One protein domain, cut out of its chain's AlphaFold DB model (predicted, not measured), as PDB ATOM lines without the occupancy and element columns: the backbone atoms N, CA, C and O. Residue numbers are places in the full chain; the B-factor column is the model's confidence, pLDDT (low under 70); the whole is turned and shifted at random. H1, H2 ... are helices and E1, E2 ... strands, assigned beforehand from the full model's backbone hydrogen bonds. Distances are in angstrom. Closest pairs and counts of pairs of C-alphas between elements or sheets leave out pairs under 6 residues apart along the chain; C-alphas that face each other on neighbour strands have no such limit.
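What this domain is: This is residues 596 to 677 of the 677 residues of the protein "dTDP-4-dehydrorhamnose reductase" of Sulfurovum sp (UniProt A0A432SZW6). Little regular structure is present: long loops make most of a compact body, with the antiparallel hairpin E1 and E2 along one side and helix H1 at one end. Short E3 lies away from the hairpin, between loop residues 610 to 611 and 659 to 660, antiparallel to both. The 82 printed residues hold E1, E2, E3 and H1 in that order, 27 residues in a mixed class; the radius of gyration of the C-alphas is 11.6 A, the spans 32 by 24 by 22 A.

Where its parts are: E1, residues 596 to 601, begins at C-alpha 596 (50.211, 21.294, -23.378) and is 16.3 A long. E2, residues 620 to 626, spans 18.4 A; E3 is residues 642 to 644. H1, residues 665 to 675, spans 15.3 A, ending at C-alpha 675 (50.271, 7.678, -28.553).

How they stand to each other: In the hairpin, N 598 and O 623 are 2.8 A apart, within hydrogen-bond range. E3 pairs with no named strand. H1 is apart from E1, E2 and E3; every O i to N i+4 pair in it is within hydrogen-bond range.

The domain as a whole: The C-alphas farthest apart, Arg 603 and Ser 676, are 32.5 A apart. The three links are long. The printed part has no cut, and no printed residue is under pLDDT 70.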
ATOM      1  N   SER A 596      50.799  20.795 -22.138       97.94
ATOM      2  CA  SER A 596      50.211  21.294 -23.378       97.94
ATOM      3  C   SER A 596      49.210  22.399 -23.045       97.94
ATOM      4  O   SER A 596      48.832  22.564 -21.886       97.94
ATOM      5  N   VAL A 597      48.762  23.144 -24.052       98.56
ATOM      6  CA  VAL A 597      47.729  24.170 -23.888       98.56
ATOM      7  C   VAL A 597      46.423  23.685 -24.497       98.56
ATOM      8  O   VAL A 597      46.255  23.690 -25.719       98.56
ATOM      9  N   ALA A 598      45.490  23.281 -23.640       98.25
ATOM     10  CA  ALA A 598      44.138  22.908 -24.028       98.25
ATOM     11  C   ALA A 598      43.297  24.146 -24.359       98.25
ATOM     12  O   ALA A 598      43.584  25.256 -23.908       98.25
ATOM     13  N   ALA A 599      42.239  23.956 -25.143       97.94
ATOM     14  CA  ALA A 599      41.267  25.003 -25.415       97.94
ATOM     15  C   ALA A 599      40.057  24.894 -24.485       97.94
ATOM     16  O   ALA A 599      39.457  23.829 -24.375       97.94
ATOM     17  N   ILE A 600      39.679  26.015 -23.878       98.00
ATOM     18  CA  ILE A 600      38.504  26.166 -23.019       98.00
ATOM     19  C   ILE A 600      37.464  27.003 -23.750       98.00
ATOM     20  O   ILE A 600      37.791  28.093 -24.230       98.00
ATOM     21  N   ALA A 601      36.223  26.534 -23.824       98.12
ATOM     22  CA  ALA A 601      35.129  27.277 -24.442       98.12
ATOM     23  C   ALA A 601      34.800  28.562 -23.658       98.12
ATOM     24  O   ALA A 601      34.577  28.527 -22.449       98.12
ATOM     25  N   LYS A 602      34.730  29.705 -24.351       97.75
ATOM     26  CA  LYS A 602      34.334  31.014 -23.782       97.75
ATOM     27  C   LYS A 602      32.836  31.299 -23.878       97.75
ATOM     28  O   LYS A 602      32.353  32.308 -23.376       97.75
ATOM     29  N   ARG A 603      32.112  30.434 -24.580       96.88
ATOM     30  CA  ARG A 603      30.662  30.465 -24.773       96.88
ATOM     31  C   ARG A 603      30.186  29.059 -25.112       96.88
ATOM     32  O   ARG A 603      30.990  28.235 -25.538       96.88
ATOM     33  N   ASP A 604      28.881  28.827 -25.044       98.12
ATOM     34  CA  ASP A 604      28.282  27.619 -25.615       98.12
ATOM     35  C   ASP A 604      28.585  27.526 -27.126       98.12
ATOM     36  O   ASP A 604      28.289  28.454 -27.893       98.12
ATOM     37  N   LEU A 605      29.160  26.397 -27.552       98.06
ATOM     38  CA  LEU A 605      29.488  26.068 -28.940       98.06
ATOM     39  C   LEU A 605      28.543  24.976 -29.443       98.06
ATOM     40  O   LEU A 605      28.420  23.904 -28.847       98.06
ATOM     41  N   LYS A 606      27.854  25.244 -30.554       98.00
ATOM     42  CA  LYS A 606      26.804  24.358 -31.076       98.00
ATOM     43  C   LYS A 606      27.316  23.472 -32.199       98.00
ATOM     44  O   LYS A 606      28.165  23.877 -32.987       98.00
ATOM     45  N   VAL A 607      26.708  22.294 -32.331       98.00
ATOM     46  CA  VAL A 607      26.969  21.367 -33.441       98.00
ATOM     47  C   VAL A 607      26.831  22.081 -34.791       98.00
ATOM     48  O   VAL A 607      25.827  22.744 -35.055       98.00
ATOM     49  N   GLY A 608      27.837  21.916 -35.647       96.81
ATOM     50  CA  GLY A 608      27.927  22.528 -36.970       96.81
ATOM     51  C   GLY A 608      28.559  23.923 -36.997       96.81
ATOM     52  O   GLY A 608      28.841  24.416 -38.088       96.81
ATOM     53  N   GLU A 609      28.810  24.559 -35.847       97.50
ATOM     54  CA  GLU A 609      29.635  25.772 -35.798       97.50
ATOM     55  C   GLU A 609      31.097  25.449 -36.139       97.50
ATOM     56  O   GLU A 609      31.549  24.310 -36.005       97.50
ATOM     57  N   SER A 610      31.849  26.458 -36.583       96.31
ATOM     58  CA  SER A 610      33.274  26.314 -36.885       96.31
ATOM     59  C   SER A 610      34.107  27.295 -36.072       96.31
ATOM     60  O   SER A 610      33.806  28.487 -36.041       96.31
ATOM     61  N   ILE A 611      35.197  26.803 -35.488       96.12
ATOM     62  CA  ILE A 611      36.234  27.632 -34.871       96.12
ATOM     63  C   ILE A 611      37.194  28.041 -35.989       96.12
ATOM     64  O   ILE A 611      38.086  27.290 -36.364       96.12
ATOM     65  N   ILE A 612      36.992  29.220 -36.584       92.88
ATOM     66  CA  ILE A 612      37.802  29.673 -37.735       92.88
ATOM     67  C   ILE A 612      39.256  29.934 -37.321       92.88
ATOM     68  O   ILE A 612      40.200  29.515 -37.988       92.88
ATOM     69  N   LYS A 613      39.431  30.606 -36.185       90.12
ATOM     70  CA  LYS A 613      40.706  30.790 -35.489       90.12
ATOM     71  C   LYS A 613      40.472  30.426 -34.034       90.12
ATOM     72  O   LYS A 613      39.401  30.733 -33.527       90.12
ATOM     73  N   ALA A 614      41.443  29.793 -33.387       95.00
ATOM     74  CA  ALA A 614      41.324  29.381 -31.991       95.00
ATOM     75  C   ALA A 614      42.039  30.360 -31.050       95.00
ATOM     76  O   ALA A 614      41.404  30.999 -30.211       95.00
ATOM     77  N   ILE A 615      43.346  30.544 -31.245       96.69
ATOM     78  CA  ILE A 615      44.162  31.491 -30.473       96.69
ATOM     79  C   ILE A 615      43.691  32.922 -30.757       96.69
ATOM     80  O   ILE A 615      43.620  33.345 -31.913       96.69
ATOM     81  N   GLY A 616      43.344  33.656 -29.696       95.88
ATOM     82  CA  GLY A 616      42.829  35.024 -29.802       95.88
ATOM     83  C   GLY A 616      41.405  35.131 -30.357       95.88
ATOM     84  O   GLY A 616      40.998  36.203 -30.798       95.88
ATOM     85  N   SER A 617      40.654  34.028 -30.384       96.38
ATOM     86  CA  SER A 617      39.251  34.012 -30.812       96.38
ATOM     87  C   SER A 617      38.304  34.479 -29.706       96.38
ATOM     88  O   SER A 617      38.743  34.769 -28.602       96.38
ATOM     89  N   PHE A 618      36.996  34.526 -29.971       96.88
ATOM     90  CA  PHE A 618      35.963  34.705 -28.931       96.88
ATOM     91  C   PHE A 618      35.239  33.395 -28.597       96.88
ATOM     92  O   PHE A 618      34.325  33.392 -27.781       96.88
ATOM     93  N   ASP A 619      35.650  32.295 -29.227       97.12
ATOM     94  CA  ASP A 619      35.033  30.981 -29.066       97.12
ATOM     95  C   ASP A 619      35.745  30.178 -27.979       97.12
ATOM     96  O   ASP A 619      35.093  29.533 -27.161       97.12
ATOM     97  N   VAL A 620      37.080  30.262 -27.940       98.25
ATOM     98  CA  VAL A 620      37.931  29.530 -26.997       98.25
ATOM     99  C   VAL A 620      39.113  30.370 -26.500       98.25
ATOM    100  O   VAL A 620      39.510  31.338 -27.153       98.25
ATOM    101  N   ARG A 621      39.688  29.982 -25.359       98.12
ATOM    102  CA  ARG A 621      40.967  30.479 -24.811       98.12
ATOM    103  C   ARG A 621      41.873  29.315 -24.420       98.12
ATOM    104  O   ARG A 621      41.383  28.209 -24.222       98.12
ATOM    105  N   GLY A 622      43.177  29.550 -24.331       98.12
ATOM    106  CA  GLY A 622      44.148  28.520 -23.960       98.12
ATOM    107  C   GLY A 622      44.339  28.411 -22.452       98.12
ATOM    108  O   GLY A 622      44.446  29.436 -21.782       98.12
ATOM    109  N   GLU A 623      44.445  27.191 -21.931       98.19
ATOM    110  CA  GLU A 623      44.885  26.913 -20.561       98.19
ATOM    111  C   GLU A 623      45.883  25.757 -20.523       98.19
ATOM    112  O   GLU A 623      45.735  24.766 -21.236       98.19
ATOM    113  N   THR A 624      46.915  25.896 -19.693       98.38
ATOM    114  CA  THR A 624      47.932  24.858 -19.536       98.38
ATOM    115  C   THR A 624      47.370  23.663 -18.776       98.38
ATOM    116  O   THR A 624      46.838  23.826 -17.675       98.38
ATOM    117  N   VAL A 625      47.556  22.471 -19.339       98.12
ATOM    118  CA  VAL A 625      47.147  21.184 -18.768       98.12
ATOM    119  C   VAL A 625      48.310  20.196 -18.755       98.12
ATOM    120  O   VAL A 625      49.232  20.268 -19.578       98.12
ATOM    121  N   ARG A 626      48.253  19.226 -17.841       97.38
ATOM    122  CA  ARG A 626      49.122  18.043 -17.889       97.38
ATOM    123  C   ARG A 626      48.624  17.091 -18.965       97.38
ATOM    124  O   ARG A 626      47.458  16.708 -18.960       97.38
ATOM    125  N   ILE A 627      49.512  16.670 -19.866       96.94
ATOM    126  CA  ILE A 627      49.131  15.785 -20.979       96.94
ATOM    127  C   ILE A 627      48.581  14.453 -20.452       96.94
ATOM    128  O   ILE A 627      47.527  14.008 -20.900       96.94
ATOM    129  N   ASP A 628      49.258  13.859 -19.467       95.25
ATOM    130  CA  ASP A 628      48.926  12.531 -18.936       95.25
ATOM    131  C   ASP A 628      47.578  12.505 -18.184       95.25
ATOM    132  O   ASP A 628      46.949  11.455 -18.066       95.25
ATOM    133  N   GLU A 629      47.110  13.660 -17.702       96.00
ATOM    134  CA  GLU A 629      45.821  13.804 -17.011       96.00
ATOM    135  C   GLU A 629      44.673  14.122 -17.984       96.00
ATOM    136  O   GLU A 629      43.510  13.872 -17.671       96.00
ATOM    137  N   HIS A 630      44.994  14.597 -19.193       96.38
ATOM    138  CA  HIS A 630      44.028  15.064 -20.192       96.38
ATOM    139  C   HIS A 630      44.274  14.471 -21.579       96.38
ATOM    140  O   HIS A 630      44.257  15.189 -22.570       96.38
ATOM    141  N   LEU A 631      44.479  13.161 -21.714       95.31
ATOM    142  CA  LEU A 631      44.854  12.539 -23.001       95.31
ATOM    143  C   LEU A 631      43.897  12.829 -24.179       95.31
ATOM    144  O   LEU A 631      44.302  12.719 -25.331       95.31
ATOM    145  N   SER A 632      42.637  13.193 -23.923       95.88
ATOM    146  CA  SER A 632      41.657  13.531 -24.964       95.88
ATOM    147  C   SER A 632      41.604  15.016 -25.341       95.88
ATOM    148  O   SER A 632      40.825  15.363 -26.232       95.88
ATOM    149  N   HIS A 633      42.363  15.901 -24.681       97.31
ATOM    150  CA  HIS A 633      42.333  17.336 -24.983       97.31
ATOM    151  C   HIS A 633      42.862  17.627 -26.388       97.31
ATOM    152  O   HIS A 633      43.812  16.998 -26.856       97.31
ATOM    153  N   VAL A 634      42.290  18.640 -27.036       97.00
ATOM    154  CA  VAL A 634      42.845  19.185 -28.278       97.00
ATOM    155  C   VAL A 634      43.748  20.373 -27.933       97.00
ATOM    156  O   VAL A 634      43.264  21.333 -27.323       97.00
ATOM    157  N   PRO A 635      45.036  20.366 -28.327       97.75
ATOM    158  CA  PRO A 635      45.871  21.555 -28.249       97.75
ATOM    159  C   PRO A 635      45.225  22.710 -28.999       97.75
ATOM    160  O   PRO A 635      44.812  22.561 -30.153       97.75
ATOM    161  N   ILE A 636      45.192  23.889 -28.385       98.25
ATOM    162  CA  ILE A 636      44.546  25.059 -28.983       98.25
ATOM    163  C   ILE A 636      45.119  25.409 -30.369       98.25
ATOM    164  O   ILE A 636      44.381  25.865 -31.244       98.25
ATOM    165  N   GLY A 637      46.405  25.125 -30.609       97.06
ATOM    166  CA  GLY A 637      47.069  25.325 -31.900       97.06
ATOM    167  C   GLY A 637      46.510  24.480 -33.055       97.06
ATOM    168  O   GLY A 637      46.727  24.835 -34.212       97.06
ATOM    169  N   LEU A 638      45.759  23.404 -32.777       97.69
ATOM    170  CA  LEU A 638      45.154  22.531 -33.794       97.69
ATOM    171  C   LEU A 638      43.715  22.908 -34.169       97.69
ATOM    172  O   LEU A 638      43.197  22.407 -35.163       97.69
ATOM    173  N   LEU A 639      43.057  23.783 -33.405       97.00
ATOM    174  CA  LEU A 639      41.621  24.055 -33.562       97.00
ATOM    175  C   LEU A 639      41.267  25.016 -34.706       97.00
ATOM    176  O   LEU A 639      40.095  25.331 -34.903       97.00
ATOM    177  N   ALA A 640      42.248  25.492 -35.474       94.31
ATOM    178  CA  ALA A 640      41.977  26.347 -36.623       94.31
ATOM    179  C   ALA A 640      41.152  25.595 -37.685       94.31
ATOM    180  O   ALA A 640      41.580  24.580 -38.233       94.31
ATOM    181  N   ASN A 641      39.979  26.138 -38.008       96.00
ATOM    182  CA  ASN A 641      38.954  25.553 -38.877       96.00
ATOM    183  C   ASN A 641      38.352  24.228 -38.370       96.00
ATOM    184  O   ASN A 641      37.859  23.431 -39.171       96.00
ATOM    185  N   ALA A 642      38.361  23.989 -37.056       97.44
ATOM    186  CA  ALA A 642      37.659  22.857 -36.455       97.44
ATOM    187  C   ALA A 642      36.137  23.020 -36.583       97.44
ATOM    188  O   ALA A 642      35.618  24.130 -36.446       97.44
ATOM    189  N   THR A 643      35.414  21.923 -36.818       98.19
ATOM    190  CA  THR A 643      33.941  21.910 -36.831       98.19
ATOM    191  C   THR A 643      33.411  21.223 -35.583       98.19
ATOM    192  O   THR A 643      33.849  20.127 -35.246       98.19
ATOM    193  N   ILE A 644      32.454  21.849 -34.906       98.38
ATOM    194  CA  ILE A 644      31.852  21.320 -33.685       98.38
ATOM    195  C   ILE A 644      30.933  20.141 -34.022       98.38
ATOM    196  O   ILE A 644      29.983  20.271 -34.800       98.38
ATOM    197  N   LYS A 645      31.201  18.990 -33.414       97.81
ATOM    198  CA  LYS A 645      30.487  17.721 -33.604       97.81
ATOM    199  C   LYS A 645      29.551  17.399 -32.443       97.81
ATOM    200  O   LYS A 645      28.485  16.820 -32.664       97.81
ATOM    201  N   LYS A 646      29.929  17.782 -31.224       97.44
ATOM    202  CA  LYS A 646      29.102  17.704 -30.013       97.44
ATOM    203  C   LYS A 646      28.978  19.092 -29.400       97.44
ATOM    204  O   LYS A 646      29.859  19.918 -29.580       97.44
ATOM    205  N   GLU A 647      27.862  19.367 -28.737       97.31
ATOM    206  CA  GLU A 647      27.688  20.637 -28.028       97.31
ATOM    207  C   GLU A 647      28.706  20.737 -26.886       97.31
ATOM    208  O   GLU A 647      28.854  19.776 -26.134       97.31
ATOM    209  N   ILE A 648      29.378  21.884 -26.773       98.25
ATOM    210  CA  ILE A 648      30.382  22.174 -25.738       98.25
ATOM    211  C   ILE A 648      29.881  23.384 -24.955       98.25
ATOM    212  O   ILE A 648      29.526  24.405 -25.554       98.25
ATOM    213  N   LYS A 649      29.811  23.275 -23.632       98.31
ATOM    214  CA  LYS A 649      29.366  24.357 -22.753       98.31
ATOM    215  C   LYS A 649      30.494  25.319 -22.424       98.31
ATOM    216  O   LYS A 649      31.664  24.950 -22.407       98.31
ATOM    217  N   GLU A 650      30.127  26.567 -22.147       97.81
ATOM    218  CA  GLU A 650      31.067  27.553 -21.611       97.81
ATOM    219  C   GLU A 650      31.840  26.982 -20.406       97.81
ATOM    220  O   GLU A 650      31.251  26.424 -19.480       97.81
ATOM    221  N   GLY A 651      33.167  27.122 -20.431       96.94
ATOM    222  CA  GLY A 651      34.079  26.613 -19.407       96.94
ATOM    223  C   GLY A 651      34.555  25.172 -19.611       96.94
ATOM    224  O   GLY A 651      35.462  24.748 -18.898       96.94
ATOM    225  N   GLU A 652      34.005  24.419 -20.567       97.81
ATOM    226  CA  GLU A 652      34.460  23.052 -20.852       97.81
ATOM    227  C   GLU A 652      35.734  23.026 -21.712       97.81
ATOM    228  O   GLU A 652      35.950  23.880 -22.581       97.81
ATOM    229  N   ILE A 653      36.575  22.012 -21.472       98.06
ATOM    230  CA  ILE A 653      37.736  21.692 -22.310       98.06
ATOM    231  C   ILE A 653      37.244  21.078 -23.623       98.06
ATOM    232  O   ILE A 653      36.453  20.138 -23.612       98.06
ATOM    233  N   VAL A 654      37.769  21.553 -24.752       98.31
ATOM    234  CA  VAL A 654      37.516  20.954 -26.068       98.31
ATOM    235  C   VAL A 654      38.326  19.664 -26.223       98.31
ATOM    236  O   VAL A 654      39.561  19.680 -26.163       98.31
ATOM    237  N   THR A 655      37.644  18.544 -26.472       98.19
ATOM    238  CA  THR A 655      38.273  17.232 -26.689       98.19
ATOM    239  C   THR A 655      38.167  16.765 -28.142       98.19
ATOM    240  O   THR A 655      37.349  17.264 -28.917       98.19
ATOM    241  N   PHE A 656      38.982  15.776 -28.533       97.25
ATOM    242  CA  PHE A 656      38.920  15.163 -29.875       97.25
ATOM    243  C   PHE A 656      37.549  14.561 -30.204       97.25
ATOM    244  O   PHE A 656      37.195  14.386 -31.368       97.25
ATOM    245  N   ASP A 657      36.774  14.245 -29.176       97.25
ATOM    246  CA  ASP A 657      35.442  13.677 -29.291       97.25
ATOM    247  C   ASP A 657      34.382  14.724 -29.672       97.25
ATOM    248  O   ASP A 657      33.308  14.364 -30.172       97.25
ATOM    249  N   ASP A 658      34.685  16.003 -29.442       98.06
ATOM    250  CA  ASP A 658      33.757  17.121 -29.586       98.06
ATOM    251  C   ASP A 658      33.868  17.826 -30.933       98.06
ATOM    252  O   ASP A 658      32.937  18.530 -31.330       98.06
ATOM    253  N   VAL A 659      34.977  17.636 -31.653       98.00
ATOM    254  CA  VAL A 659      35.286  18.371 -32.882       98.00
ATOM    255  C   VAL A 659      35.802  17.467 -33.996       98.00
ATOM    256  O   VAL A 659      36.522  16.502 -33.762       98.00
ATOM    257  N   ASP A 660      35.480  17.821 -35.237       97.81
ATOM    258  CA  ASP A 660      36.151  17.295 -36.422       97.81
ATOM    259  C   ASP A 660      37.262  18.275 -36.837       97.81
ATOM    260  O   ASP A 660      37.005  19.443 -37.155       97.81
ATOM    261  N   LEU A 661      38.511  17.799 -36.826       96.88
ATOM    262  CA  LEU A 661      39.698  18.589 -37.164       96.88
ATOM    263  C   LEU A 661      40.091  18.423 -38.642       96.88
ATOM    264  O   LEU A 661      40.046  17.307 -39.175       96.88
ATOM    265  N   PRO A 662      40.543  19.495 -39.320       95.00
ATOM    266  CA  PRO A 662      41.150  19.375 -40.637       95.00
ATOM    267  C   PRO A 662      42.383  18.464 -40.607       95.00
ATOM    268  O   PRO A 662      43.227  18.549 -39.712       95.00
ATOM    269  N   LYS A 663      42.530  17.620 -41.633       96.44
ATOM    270  CA  LYS A 663      43.737  16.803 -41.793       96.44
ATOM    271  C   LYS A 663      44.949  17.705 -42.001       96.44
ATOM    272  O   LYS A 663      44.955  18.520 -42.921       96.44
ATOM    273  N   SER A 664      45.978  17.508 -41.189       97.62
ATOM    274  CA  SER A 664      47.248  18.227 -41.279       97.62
ATOM    275  C   SER A 664      48.398  17.358 -40.771       97.62
ATOM    276  O   SER A 664      48.189  16.364 -40.063       97.62
ATOM    277  N   LEU A 665      49.630  17.746 -41.115       98.19
ATOM    278  CA  LEU A 665      50.821  17.139 -40.520       98.19
ATOM    279  C   LEU A 665      50.854  17.374 -39.002       98.19
ATOM    280  O   LEU A 665      51.215  16.467 -38.258       98.19
ATOM    281  N   ALA A 666      50.417  18.552 -38.546       98.12
ATOM    282  CA  ALA A 666      50.371  18.901 -37.130       98.12
ATOM    283  C   ALA A 666      49.460  17.972 -36.319       98.12
ATOM    284  O   ALA A 666      49.881  17.473 -35.279       98.12
ATOM    285  N   LEU A 667      48.266  17.661 -36.837       98.12
ATOM    286  CA  LEU A 667      47.371  16.681 -36.219       98.12
ATOM    287  C   LEU A 667      48.034  15.300 -36.124       98.12
ATOM    288  O   LEU A 667      48.058  14.700 -35.056       98.12
ATOM    289  N   SER A 668      48.638  14.837 -37.223       98.12
ATOM    290  CA  SER A 668      49.291  13.520 -37.273       98.12
ATOM    291  C   SER A 668      50.472  13.418 -36.297       98.12
ATOM    292  O   SER A 668      50.706  12.368 -35.705       98.12
ATOM    293  N   ILE A 669      51.237  14.502 -36.135       97.81
ATOM    294  CA  ILE A 669      52.342  14.588 -35.171       97.81
ATOM    295  C   ILE A 669      51.812  14.570 -33.739       97.81
ATOM    296  O   ILE A 669      52.347  13.857 -32.895       97.81
ATOM    297  N   TRP A 670      50.761  15.331 -33.453       97.44
ATOM    298  CA  TRP A 670      50.198  15.373 -32.112       97.44
ATOM    299  C   TRP A 670      49.608  14.021 -31.681       97.44
ATOM    300  O   TRP A 670      49.853  13.569 -30.564       97.44
ATOM    301  N   GLU A 671      48.921  13.321 -32.588       96.00
ATOM    302  CA  GLU A 671      48.469  11.943 -32.360       96.00
ATOM    303  C   GLU A 671      49.643  11.009 -32.014       96.00
ATOM    304  O   GLU A 671      49.513  10.165 -31.127       96.00
ATOM    305  N   GLN A 672      50.814  11.190 -32.643       94.94
ATOM    306  CA  GLN A 672      52.028  10.440 -32.287       94.94
ATOM    307  C   GLN A 672      52.524  10.788 -30.879       94.94
ATOM    308  O   GLN A 672      52.837   9.876 -30.112       94.94
ATOM    309  N   ILE A 673      52.557  12.077 -30.525       93.44
ATOM    310  CA  ILE A 673      52.975  12.549 -29.195       93.44
ATOM    311  C   ILE A 673      52.092  11.926 -28.109       93.44
ATOM    312  O   ILE A 673      52.628  11.361 -27.157       93.44
ATOM    313  N   ILE A 674      50.766  11.947 -28.269       93.31
ATOM    314  CA  ILE A 674      49.844  11.309 -27.314       93.31
ATOM    315  C   ILE A 674      50.009   9.789 -27.315       93.31
ATOM    316  O   ILE A 674      50.041   9.187 -26.249       93.31
ATOM    317  N   SER A 675      50.151   9.145 -28.479       88.81
ATOM    318  CA  SER A 675      50.271   7.678 -28.553       88.81
ATOM    319  C   SER A 675      51.515   7.114 -27.855       88.81
ATOM    320  O   SER A 675      51.585   5.914 -27.598       88.81
ATOM    321  N   SER A 676      52.497   7.972 -27.567       83.81
ATOM    322  CA  SER A 676      53.713   7.619 -26.834       83.81
ATOM    323  C   SER A 676      53.567   7.665 -25.304       83.81
ATOM    324  O   SER A 676      54.554   7.409 -24.613       83.81
ATOM    325  N   ARG A 677      52.373   7.999 -24.788       84.31
ATOM    326  CA  ARG A 677      52.063   8.174 -23.359       84.31
ATOM    327  C   ARG A 677      51.453   6.955 -22.691       84.31
ATOM    328  O   ARG A 677      50.694   6.217 -23.359       84.31
TER     329      ARG A 677